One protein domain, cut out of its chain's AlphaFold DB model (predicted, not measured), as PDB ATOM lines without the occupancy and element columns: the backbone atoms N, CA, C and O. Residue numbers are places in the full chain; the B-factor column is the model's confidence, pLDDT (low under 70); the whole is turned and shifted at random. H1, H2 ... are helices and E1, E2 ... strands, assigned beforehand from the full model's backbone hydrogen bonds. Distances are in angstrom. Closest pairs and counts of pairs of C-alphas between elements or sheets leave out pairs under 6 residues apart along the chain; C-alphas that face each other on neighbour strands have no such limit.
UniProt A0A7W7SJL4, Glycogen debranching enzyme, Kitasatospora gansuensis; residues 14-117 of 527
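Overview. This is residues 14 to 117 of the 527 residues of the protein "Glycogen debranching enzyme" of Kitasatospora gansuensis (UniProt A0A7W7SJL4). What is the main shape? One strongly twisted sheet folds over along its long hairpin E7 and E8 into two wings, E1, E2 and E3 in one and E4, E5 and E6 in the other, with the fold left open between E1 and E4; H1 lies beside the strands at one end. What is it made of? The printed part has 104 residues, with one short named helix and eight named strands; along the chain E1 and E2 come first, then H1, then E3 to E8, and the class is mostly strand; the sheet is branched, and its neighbour pairs, E1 and E2, E2 and E3, E3 and E7, E4 and E5, E5 and E6, E6 and E7, and E7 and E8, are antiparallel. How large is it? It is compact, with a radius of gyration of the C-alphas of 13.1 A, yet elongated, spanning 43 by 28 by 24 A.

Along the chain. Where are the long strands? E7 is residues 84 to 98, 16.0 A from first to last C-alpha, and bends by 143 degrees at residue 91. E8 is residues 103 to 115, 14.7 A, and bends by 146 degrees at residue 110; C-alpha 115 is at (-42.537, -6.579, -24.333). E3 is residues 44 to 52, 22.3 A. Where are the others? E1, residues 20 to 25, 15.2 A, begins with C-alpha 20 at (-38.071, -2.166, -30.416), and E2 is residues 28 to 33, 17.0 A. E6 is residues 76 to 81, 15.0 A; E4 is residues 61 to 64, E5 residues 69 to 71 and H1 residues 40 to 43.

Arrangement. What is beside E7? E3 and E6 lie on one side of it, beside residues 92 to 98 and 84 to 88, and E8 on the other side. N 95 and O 50 are 3.0 A apart, N 86 and O 78 2.9 A, and N 94 and O 106 2.9 A, each within hydrogen-bond range. How do the wings go on? E2 is the antiparallel neighbour of E3, with N 29 and O 49 at 2.9 A, and E1 of E2, with N 23 and O 30 at 2.9 A. E4 to E8 form a meander, each strand the antiparallel neighbour of the one before; N 77 and O 69 are 2.8 A apart between E6 and E5, and N 62 and O 70 2.8 A between E4 and E5. E1 and E4 are apart. Where is H1? It is on the sheet and only just at the sheet's level, with a height over the sheet of 3.6 A; too short for an O i to N i+4 pair, it has its one O i to N i+3 pair within range.

Size, cuts and confidence. Which C-alphas are farthest apart? Those of Glu 37 and Ala 55, at 43.1 A. Is anything cut or uncertain? The printed part has no cut and no long link; its mean pLDDT is 95.9, and no printed residue is under 70.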
ATOM      1  N   THR A  14     -39.628  -4.522 -36.966       97.31
ATOM      2  CA  THR A  14     -39.899  -3.309 -36.180       97.31
ATOM      3  C   THR A  14     -41.094  -2.559 -36.785       97.31
ATOM      4  O   THR A  14     -41.586  -2.917 -37.854       97.31
ATOM      5  N   GLU A  15     -41.555  -1.508 -36.112       96.06
ATOM      6  CA  GLU A  15     -42.737  -0.720 -36.478       96.06
ATOM      7  C   GLU A  15     -42.417   0.784 -36.458       96.06
ATOM      8  O   GLU A  15     -41.496   1.235 -35.761       96.06
ATOM      9  N   ARG A  16     -43.184   1.576 -37.217       95.31
ATOM     10  CA  ARG A  16     -43.142   3.043 -37.164       95.31
ATOM     11  C   ARG A  16     -43.410   3.536 -35.740       95.31
ATOM     12  O   ARG A  16     -44.360   3.106 -35.089       95.31
ATOM     13  N   GLY A  17     -42.571   4.446 -35.254       95.94
ATOM     14  CA  GLY A  17     -42.635   4.978 -33.892       95.94
ATOM     15  C   GLY A  17     -42.094   4.033 -32.814       95.94
ATOM     16  O   GLY A  17     -41.971   4.446 -31.662       95.94
ATOM     17  N   SER A  18     -41.771   2.779 -33.152       96.94
ATOM     18  CA  SER A  18     -41.260   1.805 -32.189       96.94
ATOM     19  C   SER A  18     -39.759   1.925 -32.028       96.94
ATOM     20  O   SER A  18     -39.027   2.021 -33.008       96.94
ATOM     21  N   ARG A  19     -39.269   1.826 -30.795       96.44
ATOM     22  CA  ARG A  19     -37.832   1.645 -30.534       96.44
ATOM     23  C   ARG A  19     -37.418   0.183 -30.506       96.44
ATOM     24  O   ARG A  19     -36.229  -0.095 -30.498       96.44
ATOM     25  N   LEU A  20     -38.369  -0.744 -30.489       97.44
ATOM     26  CA  LEU A  20     -38.071  -2.166 -30.416       97.44
ATOM     27  C   LEU A  20     -37.608  -2.679 -31.780       97.44
ATOM     28  O   LEU A  20     -38.261  -2.454 -32.803       97.44
ATOM     29  N   LEU A  21     -36.498  -3.403 -31.765       97.06
ATOM     30  CA  LEU A  21     -35.951  -4.135 -32.896       97.06
ATOM     31  C   LEU A  21     -35.977  -5.620 -32.564       97.06
ATOM     32  O   LEU A  21     -35.420  -6.020 -31.541       97.06
ATOM     33  N   VAL A  22     -36.588  -6.426 -33.428       97.88
ATOM     34  CA  VAL A  22     -36.483  -7.885 -33.373       97.88
ATOM     35  C   VAL A  22     -35.469  -8.336 -34.421       97.88
ATOM     36  O   VAL A  22     -35.667  -8.115 -35.618       97.88
ATOM     37  N   THR A  23     -34.384  -8.964 -33.974       97.06
ATOM     38  CA  THR A  23     -33.282  -9.438 -34.826       97.06
ATOM     39  C   THR A  23     -33.039 -10.928 -34.637       97.06
ATOM     40  O   THR A  23     -33.316 -11.488 -33.574       97.06
ATOM     41  N   ALA A  24     -32.469 -11.572 -35.652       95.94
ATOM     42  CA  ALA A  24     -31.972 -12.934 -35.532       95.94
ATOM     43  C   ALA A  24     -30.672 -12.965 -34.710       95.94
ATOM     44  O   ALA A  24     -29.815 -12.092 -34.844       95.94
ATOM     45  N   ALA A  25     -30.523 -13.986 -33.869       94.38
ATOM     46  CA  ALA A  25     -29.315 -14.301 -33.116       94.38
ATOM     47  C   ALA A  25     -29.036 -15.821 -33.188       94.38
ATOM     48  O   ALA A  25     -29.935 -16.593 -33.536       94.38
ATOM     49  N   PRO A  26     -27.812 -16.289 -32.867       93.00
ATOM     50  CA  PRO A  26     -27.464 -17.711 -32.964       93.00
ATOM     51  C   PRO A  26     -28.344 -18.653 -32.127       93.00
ATOM     52  O   PRO A  26     -28.482 -19.824 -32.472       93.00
ATOM     53  N   ASP A  27     -28.923 -18.162 -31.030       92.94
ATOM     54  CA  ASP A  27     -29.725 -18.930 -30.075       92.94
ATOM     55  C   ASP A  27     -31.234 -18.625 -30.126       92.94
ATOM     56  O   ASP A  27     -31.988 -19.111 -29.283       92.94
ATOM     57  N   GLY A  28     -31.695 -17.857 -31.118       95.75
ATOM     58  CA  GLY A  28     -33.104 -17.510 -31.305       95.75
ATOM     59  C   GLY A  28     -33.297 -16.062 -31.746       95.75
ATOM     60  O   GLY A  28     -32.399 -15.437 -32.304       95.75
ATOM     61  N   LEU A  29     -34.485 -15.513 -31.505       98.00
ATOM     62  CA  LEU A  29     -34.743 -14.092 -31.721       98.00
ATOM     63  C   LEU A  29     -34.263 -13.271 -30.520       98.00
ATOM     64  O   LEU A  29     -34.346 -13.698 -29.364       98.00
ATOM     65  N   ARG A  30     -33.803 -12.058 -30.804       97.50
ATOM     66  CA  ARG A  30     -33.430 -11.043 -29.821       97.50
ATOM     67  C   ARG A  30     -34.330  -9.829 -29.980       97.50
ATOM     68  O   ARG A  30     -34.637  -9.445 -31.106       97.50
ATOM     69  N   VAL A  31     -34.703  -9.209 -28.863       97.69
ATOM     70  CA  VAL A  31     -35.421  -7.930 -28.844       97.69
ATOM     71  C   VAL A  31     -34.603  -6.910 -28.062       97.69
ATOM     72  O   VAL A  31     -34.258  -7.151 -26.906       97.69
ATOM     73  N   ALA A  32     -34.297  -5.773 -28.683       96.88
ATOM     74  CA  ALA A  32     -33.562  -4.666 -28.067       96.88
ATOM     75  C   ALA A  32     -34.215  -3.316 -28.389       96.88
ATOM     76  O   ALA A  32     -35.011  -3.225 -29.329       96.88
ATOM     77  N   ARG A  33     -33.882  -2.270 -27.622       96.31
ATOM     78  CA  ARG A  33     -34.333  -0.896 -27.893       96.31
ATOM     79  C   ARG A  33     -33.263  -0.067 -28.594       96.31
ATOM     80  O   ARG A  33     -32.127   0.012 -28.145       96.31
ATOM     81  N   ALA A  34     -33.651   0.618 -29.657       96.00
ATOM     82  CA  ALA A  34     -32.853   1.671 -30.260       96.00
ATOM     83  C   ALA A  34     -32.922   2.933 -29.380       96.00
ATOM     84  O   ALA A  34     -33.971   3.585 -29.280       96.00
ATOM     85  N   GLU A  35     -31.807   3.270 -28.735       94.56
ATOM     86  CA  GLU A  35     -31.653   4.440 -27.864       94.56
ATOM     87  C   GLU A  35     -30.441   5.271 -28.299       94.56
ATOM     88  O   GLU A  35     -29.491   4.742 -28.875       94.56
ATOM     89  N   TYR A  36     -30.505   6.586 -28.067       92.75
ATOM     90  CA  TYR A  36     -29.435   7.513 -28.440       92.75
ATOM     91  C   TYR A  36     -28.130   7.152 -27.720       92.75
ATOM     92  O   TYR A  36     -28.148   6.903 -26.513       92.75
ATOM     93  N   GLU A  37     -27.021   7.100 -28.465       87.62
ATOM     94  CA  GLU A  37     -25.667   6.827 -27.950       87.62
ATOM     95  C   GLU A  37     -25.554   5.577 -27.060       87.62
ATOM     96  O   GLU A  37     -24.699   5.483 -26.178       87.62
ATOM     97  N   THR A  38     -26.432   4.591 -27.275       90.50
ATOM     98  CA  THR A  38     -26.470   3.377 -26.460       90.50
ATOM     99  C   THR A  38     -26.393   2.140 -27.355       90.50
ATOM    100  O   THR A  38     -27.265   1.938 -28.206       90.50
ATOM    101  N   PRO A  39     -25.373   1.275 -27.188       90.62
ATOM    102  CA  PRO A  39     -25.284   0.026 -27.934       90.62
ATOM    103  C   PRO A  39     -26.505  -0.860 -27.676       90.62
ATOM    104  O   PRO A  39     -26.917  -1.017 -26.527       90.62
ATOM    105  N   LEU A  40     -27.022  -1.523 -28.718       90.94
ATOM    106  CA  LEU A  40     -28.198  -2.398 -28.598       90.94
ATOM    107  C   LEU A  40     -28.035  -3.469 -27.508       90.94
ATOM    108  O   LEU A  40     -29.011  -3.913 -26.906       90.94
ATOM    109  N   ASP A  41     -26.805  -3.938 -27.266       90.56
ATOM    110  CA  ASP A  41     -26.510  -4.957 -26.247       90.56
ATOM    111  C   ASP A  41     -26.879  -4.476 -24.843       90.56
ATOM    112  O   ASP A  41     -27.429  -5.256 -24.065       90.56
ATOM    113  N   ALA A  42     -26.698  -3.183 -24.567       92.38
ATOM    114  CA  ALA A  42     -27.045  -2.562 -23.294       92.38
ATOM    115  C   ALA A  42     -28.557  -2.320 -23.120       92.38
ATOM    116  O   ALA A  42     -29.013  -2.129 -21.996       92.38
ATOM    117  N   THR A  43     -29.340  -2.366 -24.199       94.69
ATOM    118  CA  THR A  43     -30.795  -2.111 -24.209       94.69
ATOM    119  C   THR A  43     -31.607  -3.354 -24.574       94.69
ATOM    120  O   THR A  43     -32.745  -3.276 -25.051       94.69
ATOM    121  N   THR A  44     -31.009  -4.532 -24.398       95.31
ATOM    122  CA  THR A  44     -31.659  -5.806 -24.699       95.31
ATOM    123  C   THR A  44     -32.777  -6.071 -23.698       95.31
ATOM    124  O   THR A  44     -32.543  -6.084 -22.497       95.31
ATOM    125  N   GLU A  45     -33.985  -6.321 -24.197       95.19
ATOM    126  CA  GLU A  45     -35.163  -6.679 -23.396       95.19
ATOM    127  C   GLU A  45     -35.226  -8.191 -23.181       95.19
ATOM    128  O   GLU A  45     -35.430  -8.678 -22.067       95.19
ATOM    129  N   LEU A  46     -35.007  -8.946 -24.262       96.06
ATOM    130  CA  LEU A  46     -34.939 -10.398 -24.212       96.06
ATOM    131  C   LEU A  46     -34.027 -10.989 -25.291       96.06
ATOM    132  O   LEU A  46     -33.807 -10.403 -26.354       96.06
ATOM    133  N   THR A  47     -33.516 -12.184 -25.007       97.38
ATOM    134  CA  THR A  47     -32.677 -12.999 -25.897       97.38
ATOM    135  C   THR A  47     -33.197 -14.429 -25.977       97.38
ATOM    136  O   THR A  47     -34.076 -14.823 -25.203       97.38
ATOM    137  N   ALA A  48     -32.642 -15.217 -26.903       97.19
ATOM    138  CA  ALA A  48     -32.951 -16.634 -27.063       97.19
ATOM    139  C   ALA A  48     -34.457 -16.931 -27.182       97.19
ATOM    140  O   ALA A  48     -34.926 -17.958 -26.686       97.19
ATOM    141  N   LEU A  49     -35.236 -16.025 -27.788       98.31
ATOM    142  CA  LEU A  49     -36.659 -16.262 -27.997       98.31
ATOM    143  C   LEU A  49     -36.838 -17.337 -29.065       98.31
ATOM    144  O   LEU A  49     -36.498 -17.143 -30.233       98.31
ATOM    145  N   VAL A  50     -37.419 -18.455 -28.649       98.25
ATOM    146  CA  VAL A  50     -37.692 -19.616 -29.492       98.25
ATOM    147  C   VAL A  50     -39.110 -20.125 -29.271       98.25
ATOM    148  O   VAL A  50     -39.670 -20.004 -28.178       98.25
ATOM    149  N   VAL A  51     -39.680 -20.724 -30.315       98.38
ATOM    150  CA  VAL A  51     -40.992 -21.377 -30.281       98.38
ATOM    151  C   VAL A  51     -40.802 -22.878 -30.439       98.38
ATOM    152  O   VAL A  51     -40.028 -23.331 -31.277       98.38
ATOM    153  N   HIS A  52     -41.535 -23.642 -29.638       98.19
ATOM    154  CA  HIS A  52     -41.601 -25.091 -29.688       98.19
ATOM    155  C   HIS A  52     -43.031 -25.553 -29.968       98.19
ATOM    156  O   HIS A  52     -44.005 -24.928 -29.535       98.19
ATOM    157  N   ASP A  53     -43.158 -26.670 -30.673       95.94
ATOM    158  CA  ASP A  53     -44.431 -27.361 -30.863       95.94
ATOM    159  C   ASP A  53     -44.838 -28.169 -29.602       95.94
ATOM    160  O   ASP A  53     -44.062 -28.251 -28.644       95.94
ATOM    161  N   PRO A  54     -46.028 -28.807 -29.564       93.44
ATOM    162  CA  PRO A  54     -46.453 -29.622 -28.420       93.44
ATOM    163  C   PRO A  54     -45.528 -30.798 -28.081       93.44
ATOM    164  O   PRO A  54     -45.597 -31.326 -26.973       93.44
ATOM    165  N   ALA A  55     -44.694 -31.236 -29.028       94.50
ATOM    166  CA  ALA A  55     -43.725 -32.309 -28.839       94.50
ATOM    167  C   ALA A  55     -42.356 -31.789 -28.354       94.50
ATOM    168  O   ALA A  55     -41.429 -32.583 -28.195       94.50
ATOM    169  N   GLY A  56     -42.216 -30.478 -28.123       93.94
ATOM    170  CA  GLY A  56     -40.977 -29.841 -27.678       93.94
ATOM    171  C   GLY A  56     -39.953 -29.615 -28.793       93.94
ATOM    172  O   GLY A  56     -38.788 -29.351 -28.500       93.94
ATOM    173  N   ARG A  57     -40.341 -29.728 -30.068       96.75
ATOM    174  CA  ARG A  57     -39.442 -29.499 -31.210       96.75
ATOM    175  C   ARG A  57     -39.412 -28.021 -31.572       96.75
ATOM    176  O   ARG A  57     -40.461 -27.381 -31.593       96.75
ATOM    177  N   LEU A  58     -38.227 -27.503 -31.894       97.50
ATOM    178  CA  LEU A  58     -38.040 -26.120 -32.330       97.50
ATOM    179  C   LEU A  58     -38.828 -25.843 -33.620       97.50
ATOM    180  O   LEU A  58     -38.746 -26.610 -34.582       97.50
ATOM    181  N   VAL A  59     -39.550 -24.727 -33.645       97.56
ATOM    182  CA  VAL A  59     -40.291 -24.247 -34.809       97.56
ATOM    183  C   VAL A  59     -39.524 -23.083 -35.439       97.56
ATOM    184  O   VAL A  59     -39.293 -22.077 -34.765       97.56
ATOM    185  N   PRO A  60     -39.127 -23.181 -36.720       96.94
ATOM    186  CA  PRO A  60     -38.417 -22.102 -37.391       96.94
ATOM    187  C   PRO A  60     -39.353 -20.942 -37.755       96.94
ATOM    188  O   PRO A  60     -40.559 -21.126 -37.955       96.94
ATOM    189  N   VAL A  61     -38.767 -19.751 -37.898       97.00
ATOM    190  CA  VAL A  61     -39.413 -18.617 -38.572       97.00
ATOM    191  C   VAL A  61     -39.619 -18.991 -40.041       97.00
ATOM    192  O   VAL A  61     -38.678 -19.421 -40.705       97.00
ATOM    193  N   ALA A  62     -40.851 -18.875 -40.530       96.12
ATOM    194  CA  ALA A  62     -41.232 -19.222 -41.895       96.12
ATOM    195  C   ALA A  62     -41.206 -18.011 -42.834       96.12
ATOM    196  O   ALA A  62     -40.819 -18.145 -43.991       96.12
ATOM    197  N   SER A  63     -41.617 -16.839 -42.347       95.50
ATOM    198  CA  SER A  63     -41.612 -15.601 -43.129       95.50
ATOM    199  C   SER A  63     -41.623 -14.378 -42.226       95.50
ATOM    200  O   SER A  63     -42.283 -14.388 -41.185       95.50
ATOM    201  N   THR A  64     -40.996 -13.297 -42.680       96.31
ATOM    202  CA  THR A  64     -41.063 -12.000 -42.005       96.31
ATOM    203  C   THR A  64     -41.486 -10.921 -42.993       96.31
ATOM    204  O   THR A  64     -40.809 -10.660 -43.987       96.31
ATOM    205  N   THR A  65     -42.610 -10.286 -42.692       95.75
ATOM    206  CA  THR A  65     -43.186  -9.150 -43.416       95.75
ATOM    207  C   THR A  65     -43.220  -7.925 -42.495       95.75
ATOM    208  O   THR A  65     -43.001  -8.066 -41.291       95.75
ATOM    209  N   PRO A  66     -43.534  -6.720 -42.998       96.44
ATOM    210  CA  PRO A  66     -43.642  -5.543 -42.140       96.44
ATOM    211  C   PRO A  66     -44.694  -5.679 -41.026       96.44
ATOM    212  O   PRO A  66     -44.492  -5.165 -39.930       96.44
ATOM    213  N   SER A  67     -45.806  -6.378 -41.276       96.31
ATOM    214  CA  SER A  67     -46.900  -6.534 -40.305       96.31
ATOM    215  C   SER A  67     -46.733  -7.726 -39.362       96.31
ATOM    216  O   SER A  67     -47.354  -7.745 -38.301       96.31
ATOM    217  N   GLU A  68     -45.932  -8.724 -39.739       97.00
ATOM    218  CA  GLU A  68     -45.863 -10.001 -39.032       97.00
ATOM    219  C   GLU A  68     -44.536 -10.736 -39.254       97.00
ATOM    220  O   GLU A  68     -44.089 -10.904 -40.393       97.00
ATOM    221  N   LEU A  69     -44.004 -11.303 -38.169       98.00
ATOM    222  CA  LEU A  69     -43.038 -12.399 -38.191       98.00
ATOM    223  C   LEU A  69     -43.773 -13.708 -37.860       98.00
ATOM    224  O   LEU A  69     -44.244 -13.891 -36.737       98.00
ATOM    225  N   ALA A  70     -43.879 -14.612 -38.833       97.44
ATOM    226  CA  ALA A  70     -44.639 -15.854 -38.725       97.44
ATOM    227  C   ALA A  70     -43.716 -17.069 -38.568       97.44
ATOM    228  O   ALA A  70     -42.764 -17.248 -39.332       97.44
ATOM    229  N   PHE A  71     -44.027 -17.946 -37.617       98.06
ATOM    230  CA  PHE A  71     -43.409 -19.261 -37.464       98.06
ATOM    231  C   PHE A  71     -44.151 -20.325 -38.276       98.06
ATOM    232  O   PHE A  71     -45.346 -20.212 -38.553       98.06
ATOM    233  N   ALA A  72     -43.459 -21.418 -38.601       97.38
ATOM    234  CA  ALA A  72     -43.989 -22.492 -39.448       97.38
ATOM    235  C   ALA A  72     -45.235 -23.216 -38.890       97.38
ATOM    236  O   ALA A  72     -45.901 -23.940 -39.628       97.38
ATOM    237  N   ASN A  73     -45.556 -23.043 -37.605       95.81
ATOM    238  CA  ASN A  73     -46.723 -23.637 -36.951       95.81
ATOM    239  C   ASN A  73     -47.894 -22.651 -36.752       95.81
ATOM    240  O   ASN A  73     -48.827 -22.977 -36.020       95.81
ATOM    241  N   GLY A  74     -47.841 -21.460 -37.358       95.06
ATOM    242  CA  GLY A  74     -48.882 -20.437 -37.225       95.06
ATOM    243  C   GLY A  74     -48.781 -19.577 -35.963       95.06
ATOM    244  O   GLY A  74     -49.685 -18.791 -35.706       95.06
ATOM    245  N   VAL A  75     -47.707 -19.705 -35.174       98.06
ATOM    246  CA  VAL A  75     -47.372 -18.700 -34.154       98.06
ATOM    247  C   VAL A  75     -46.874 -17.432 -34.849       98.06
ATOM    248  O   VAL A  75     -46.120 -17.517 -35.818       98.06
ATOM    249  N   SER A  76     -47.237 -16.266 -34.326       98.06
ATOM    250  CA  SER A  76     -46.911 -14.966 -34.914       98.06
ATOM    251  C   SER A  76     -46.365 -14.003 -33.867       98.06
ATOM    252  O   SER A  76     -46.944 -13.882 -32.786       98.06
ATOM    253  N   LEU A  77     -45.303 -13.264 -34.199       98.25
ATOM    254  CA  LEU A  77     -44.961 -12.012 -33.522       98.25
ATOM    255  C   LEU A  77     -45.511 -10.826 -34.306       98.25
ATOM    256  O   LEU A  77     -45.343 -10.740 -35.525       98.25
ATOM    257  N   MET A  78     -46.128  -9.891 -33.589       98.12
ATOM    258  CA  MET A  78     -46.722  -8.686 -34.164       98.12
ATOM    259  C   MET A  78     -46.580  -7.499 -33.209       98.12
ATOM    260  O   MET A  78     -46.589  -7.662 -31.990       98.12
ATOM    261  N   PHE A  79     -46.503  -6.290 -33.760       97.94
ATOM    262  CA  PHE A  79     -46.630  -5.061 -32.977       97.94
ATOM    263  C   PHE A  79     -48.108  -4.710 -32.806       97.94
ATOM    264  O   PHE A  79     -48.796  -4.392 -33.780       97.94
ATOM    265  N   ALA A  80     -48.602  -4.751 -31.570       96.38
ATOM    266  CA  ALA A  80     -49.947  -4.278 -31.256       96.38
ATOM    267  C   ALA A  80     -50.030  -2.750 -31.411       96.38
ATOM    268  O   ALA A  80     -50.941  -2.222 -32.057       96.38
ATOM    269  N   ASP A  81     -49.000  -2.065 -30.922       95.44
ATOM    270  CA  ASP A  81     -48.745  -0.634 -31.051       95.44
ATOM    271  C   ASP A  81     -47.214  -0.387 -31.034       95.44
ATOM    272  O   ASP A  81     -46.447  -1.352 -30.929       95.44
ATOM    273  N   PRO A  82     -46.730   0.867 -31.153       95.06
ATOM    274  CA  PRO A  82     -45.294   1.142 -31.200       95.06
ATOM    275  C   PRO A  82     -44.485   0.717 -29.962       95.06
ATOM    276  O   PRO A  82     -43.266   0.615 -30.055       95.06
ATOM    277  N   SER A  83     -45.098   0.472 -28.802       95.25
ATOM    278  CA  SER A  83     -44.381   0.070 -27.582       95.25
ATOM    279  C   SER A  83     -44.658  -1.371 -27.148       95.25
ATOM    280  O   SER A  83     -43.980  -1.859 -26.242       95.25
ATOM    281  N   THR A  84     -45.595  -2.055 -27.814       97.38
ATOM    282  CA  THR A  84     -46.097  -3.370 -27.409       97.38
ATOM    283  C   THR A  84     -45.873  -4.431 -28.486       97.38
ATOM    284  O   THR A  84     -46.536  -4.445 -29.526       97.38
ATOM    285  N   LEU A  85     -44.971  -5.370 -28.199       98.25
ATOM    286  CA  LEU A  85     -44.717  -6.568 -29.000       98.25
ATOM    287  C   LEU A  85     -45.489  -7.750 -28.405       98.25
ATOM    288  O   LEU A  85     -45.316  -8.085 -27.230       98.25
ATOM    289  N   VAL A  86     -46.314  -8.402 -29.222       98.31
ATOM    290  CA  VAL A  86     -47.107  -9.568 -28.821       98.31
ATOM    291  C   VAL A  86     -46.658 -10.826 -29.553       98.31
ATOM    292  O   VAL A  86     -46.204 -10.763 -30.696       98.31
ATOM    293  N   ILE A  87     -46.837 -11.971 -28.899       98.31
ATOM    294  CA  ILE A  87     -46.769 -13.301 -29.502       98.31
ATOM    295  C   ILE A  87     -48.150 -13.946 -29.433       98.31
ATOM    296  O   ILE A  87     -48.808 -13.926 -28.390       98.31
ATOM    297  N   ALA A  88     -48.616 -14.491 -30.549       97.69
ATOM    298  CA  ALA A  88     -49.925 -15.112 -30.652       97.69
ATOM    299  C   ALA A  88     -49.830 -16.503 -31.271       97.69
ATOM    300  O   ALA A  88     -49.017 -16.728 -32.162       97.69
ATOM    301  N   GLY A  89     -50.646 -17.432 -30.786       95.69
ATOM    302  CA  GLY A  89     -50.759 -18.764 -31.361       95.69
ATOM    303  C   GLY A  89     -51.522 -19.729 -30.463       95.69
ATOM    304  O   GLY A  89     -51.976 -19.381 -29.370       95.69
ATOM    305  N   GLN A  90     -51.661 -20.961 -30.943       94.88
ATOM    306  CA  GLN A  90     -52.347 -22.048 -30.247       94.88
ATOM    307  C   GLN A  90     -51.440 -23.271 -30.183       94.88
ATOM    308  O   GLN A  90     -50.697 -23.540 -31.125       94.88
ATOM    309  N   HIS A  91     -51.548 -24.040 -29.099       93.75
ATOM    310  CA  HIS A  91     -50.871 -25.331 -28.955       93.75
ATOM    311  C   HIS A  91     -49.357 -25.248 -29.220       93.75
ATOM    312  O   HIS A  91     -48.790 -26.065 -29.939       93.75
ATOM    313  N   ALA A  92     -48.694 -24.243 -28.654       96.38
ATOM    314  CA  ALA A  92     -47.253 -24.057 -28.778       96.38
ATOM    315  C   ALA A  92     -46.661 -23.561 -27.456       96.38
ATOM    316  O   ALA A  92     -47.390 -23.178 -26.539       96.38
ATOM    317  N   HIS A  93     -45.338 -23.565 -27.349       97.19
ATOM    318  CA  HIS A  93     -44.623 -23.059 -26.184       97.19
ATOM    319  C   HIS A  93     -43.517 -22.097 -26.614       97.19
ATOM    320  O   HIS A  93     -42.668 -22.464 -27.419       97.19
ATOM    321  N   ALA A  94     -43.493 -20.890 -26.059       98.00
ATOM    322  CA  ALA A  94     -42.407 -19.937 -26.254       98.00
ATOM    323  C   ALA A  94     -41.498 -19.901 -25.023       98.00
ATOM    324  O   ALA A  94     -41.976 -19.995 -23.895       98.00
ATOM    325  N   SER A  95     -40.195 -19.741 -25.228       98.06
ATOM    326  CA  SER A  95     -39.227 -19.521 -24.147       98.06
ATOM    327  C   SER A  95     -38.185 -18.494 -24.554       98.06
ATOM    328  O   SER A  95     -37.838 -18.431 -25.729       98.06
ATOM    329  N   TRP A  96     -37.697 -17.716 -23.593       98.12
ATOM    330  CA  TRP A  96     -36.686 -16.672 -23.790       98.12
ATOM    331  C   TRP A  96     -35.917 -16.416 -22.489       98.12
ATOM    332  O   TRP A  96     -36.226 -16.992 -21.442       98.12
ATOM    333  N   ARG A  97     -34.914 -15.540 -22.544       97.56
ATOM    334  CA  ARG A  97     -34.216 -15.011 -21.365       97.56
ATOM    335  C   ARG A  97     -34.403 -13.505 -21.285       97.56
ATOM    336  O   ARG A  97     -34.333 -12.832 -22.309       97.56
ATOM    337  N   LEU A  98     -34.639 -12.994 -20.083       95.12
ATOM    338  CA  LEU A  98     -34.623 -11.558 -19.805       95.12
ATOM    339  C   LEU A  98     -33.183 -11.028 -19.784       95.12
ATOM    340  O   LEU A  98     -32.222 -11.802 -19.785       95.12
ATOM    341  N   SER A  99     -33.039  -9.705 -19.743       89.19
ATOM    342  CA  SER A  99     -31.744  -9.012 -19.698       89.19
ATOM    343  C   SER A  99     -30.850  -9.422 -18.519       89.19
ATOM    344  O   SER A  99     -29.630  -9.447 -18.655       89.19
ATOM    345  N   ASP A 100     -31.442  -9.816 -17.390       91.25
ATOM    346  CA  ASP A 100     -30.741 -10.323 -16.202       91.25
ATOM    347  C   ASP A 100     -30.390 -11.826 -16.275       91.25
ATOM    348  O   ASP A 100     -29.833 -12.391 -15.332       91.25
ATOM    349  N   GLY A 101     -30.707 -12.487 -17.394       92.56
ATOM    350  CA  GLY A 101     -30.486 -13.914 -17.624       92.56
ATOM    351  C   GLY A 101     -31.611 -14.826 -17.128       92.56
ATOM    352  O   GLY A 101     -31.546 -16.038 -17.354       92.56
ATOM    353  N   THR A 102     -32.655 -14.285 -16.493       96.31
ATOM    354  CA  THR A 102     -33.795 -15.069 -16.003       96.31
ATOM    355  C   THR A 102     -34.524 -15.745 -17.161       96.31
ATOM    356  O   THR A 102     -34.996 -15.084 -18.088       96.31
ATOM    357  N   ALA A 103     -34.654 -17.071 -17.098       97.19
ATOM    358  CA  ALA A 103     -35.393 -17.847 -18.087       97.19
ATOM    359  C   ALA A 103     -36.909 -17.688 -17.899       97.19
ATOM    360  O   ALA A 103     -37.426 -17.790 -16.787       97.19
ATOM    361  N   GLN A 104     -37.613 -17.482 -19.007       97.38
ATOM    362  CA  GLN A 104     -39.063 -17.350 -19.078       97.38
ATOM    363  C   GLN A 104     -39.633 -18.358 -20.075       97.38
ATOM    364  O   GLN A 104     -38.966 -18.776 -21.026       97.38
ATOM    365  N   ALA A 105     -40.873 -18.765 -19.832       96.44
ATOM    366  CA  ALA A 105     -41.554 -19.816 -20.566       96.44
ATOM    367  C   ALA A 105     -43.067 -19.566 -20.541       96.44
ATOM    368  O   ALA A 105     -43.622 -19.208 -19.501       96.44
ATOM    369  N   LEU A 106     -43.733 -19.754 -21.679       96.19
ATOM    370  CA  LEU A 106     -45.157 -19.491 -21.837       96.19
ATOM    371  C   LEU A 106     -45.802 -20.507 -22.779       96.19
ATOM    372  O   LEU A 106     -45.406 -20.643 -23.937       96.19
ATOM    373  N   ALA A 107     -46.855 -21.171 -22.303       96.62
ATOM    374  CA  ALA A 107     -47.762 -21.915 -23.169       96.62
ATOM    375  C   ALA A 107     -48.655 -20.934 -23.945       96.62
ATOM    376  O   ALA A 107     -49.367 -20.128 -23.345       96.62
ATOM    377  N   LEU A 108     -48.625 -21.018 -25.271       96.44
ATOM    378  CA  LEU A 108     -49.370 -20.149 -26.175       96.44
ATOM    379  C   LEU A 108     -50.774 -20.715 -26.407       96.44
ATOM    380  O   LEU A 108     -50.938 -21.738 -27.073       96.44
ATOM    381  N   ASN A 109     -51.773 -20.037 -25.839       93.25
ATOM    382  CA  ASN A 109     -53.199 -20.305 -26.039       93.25
ATOM    383  C   ASN A 109     -53.949 -18.971 -26.180       93.25
ATOM    384  O   ASN A 109     -54.777 -18.609 -25.342       93.25
ATOM    385  N   GLY A 110     -53.613 -18.206 -27.217       94.94
ATOM    386  CA  GLY A 110     -54.118 -16.853 -27.430       94.94
ATOM    387  C   GLY A 110     -53.002 -15.867 -27.755       94.94
ATOM    388  O   GLY A 110     -51.965 -16.248 -28.294       94.94
ATOM    389  N   CYS A 111     -53.235 -14.592 -27.452       97.06
ATOM    390  CA  CYS A 111     -52.313 -13.495 -27.724       97.06
ATOM    391  C   CYS A 111     -51.761 -12.938 -26.406       97.06
ATOM    392  O   CYS A 111     -52.523 -12.606 -25.497       97.06
ATOM    393  N   HIS A 112     -50.437 -12.855 -26.308       97.56
ATOM    394  CA  HIS A 112     -49.720 -12.514 -25.085       97.56
ATOM    395  C   HIS A 112     -48.703 -11.405 -25.350       97.56
ATOM    396  O   HIS A 112     -48.028 -11.405 -26.377       97.56
ATOM    397  N   VAL A 113     -48.566 -10.473 -24.407       97.25
ATOM    398  CA  VAL A 113     -47.535  -9.427 -24.462       97.25
ATOM    399  C   VAL A 113     -46.177 -10.037 -24.111       97.25
ATOM    400  O   VAL A 113     -46.042 -10.650 -23.054       97.25
ATOM    401  N   LEU A 114     -45.184  -9.859 -24.987       95.94
ATOM    402  CA  LEU A 114     -43.781 -10.194 -24.714       95.94
ATOM    403  C   LEU A 114     -43.027  -9.002 -24.125       95.94
ATOM    404  O   LEU A 114     -42.309  -9.150 -23.142       95.94
ATOM    405  N   VAL A 115     -43.188  -7.829 -24.740       96.06
ATOM    406  CA  VAL A 115     -42.537  -6.579 -24.333       96.06
ATOM    407  C   VAL A 115     -43.560  -5.456 -24.429       96.06
ATOM    408  O   VAL A 115     -44.264  -5.364 -25.432       96.06
ATOM    409  N   GLY A 116     -43.630  -4.607 -23.405       94.69
ATOM    410  CA  GLY A 116     -44.564  -3.481 -23.329       94.69
ATOM    411  C   GLY A 116     -45.546  -3.591 -22.156       94.69
ATOM    412  O   GLY A 116     -45.460  -4.526 -21.355       94.69
ATOM    413  N   PRO A 117     -46.461  -2.619 -22.009       93.44
ATOM    414  CA  PRO A 117     -47.453  -2.622 -20.939       93.44
ATOM    415  C   PRO A 117     -48.368  -3.860 -20.991       93.44
ATOM    416  O   PRO A 117     -48.754  -4.293 -22.081       93.44
TER     417      PRO A 117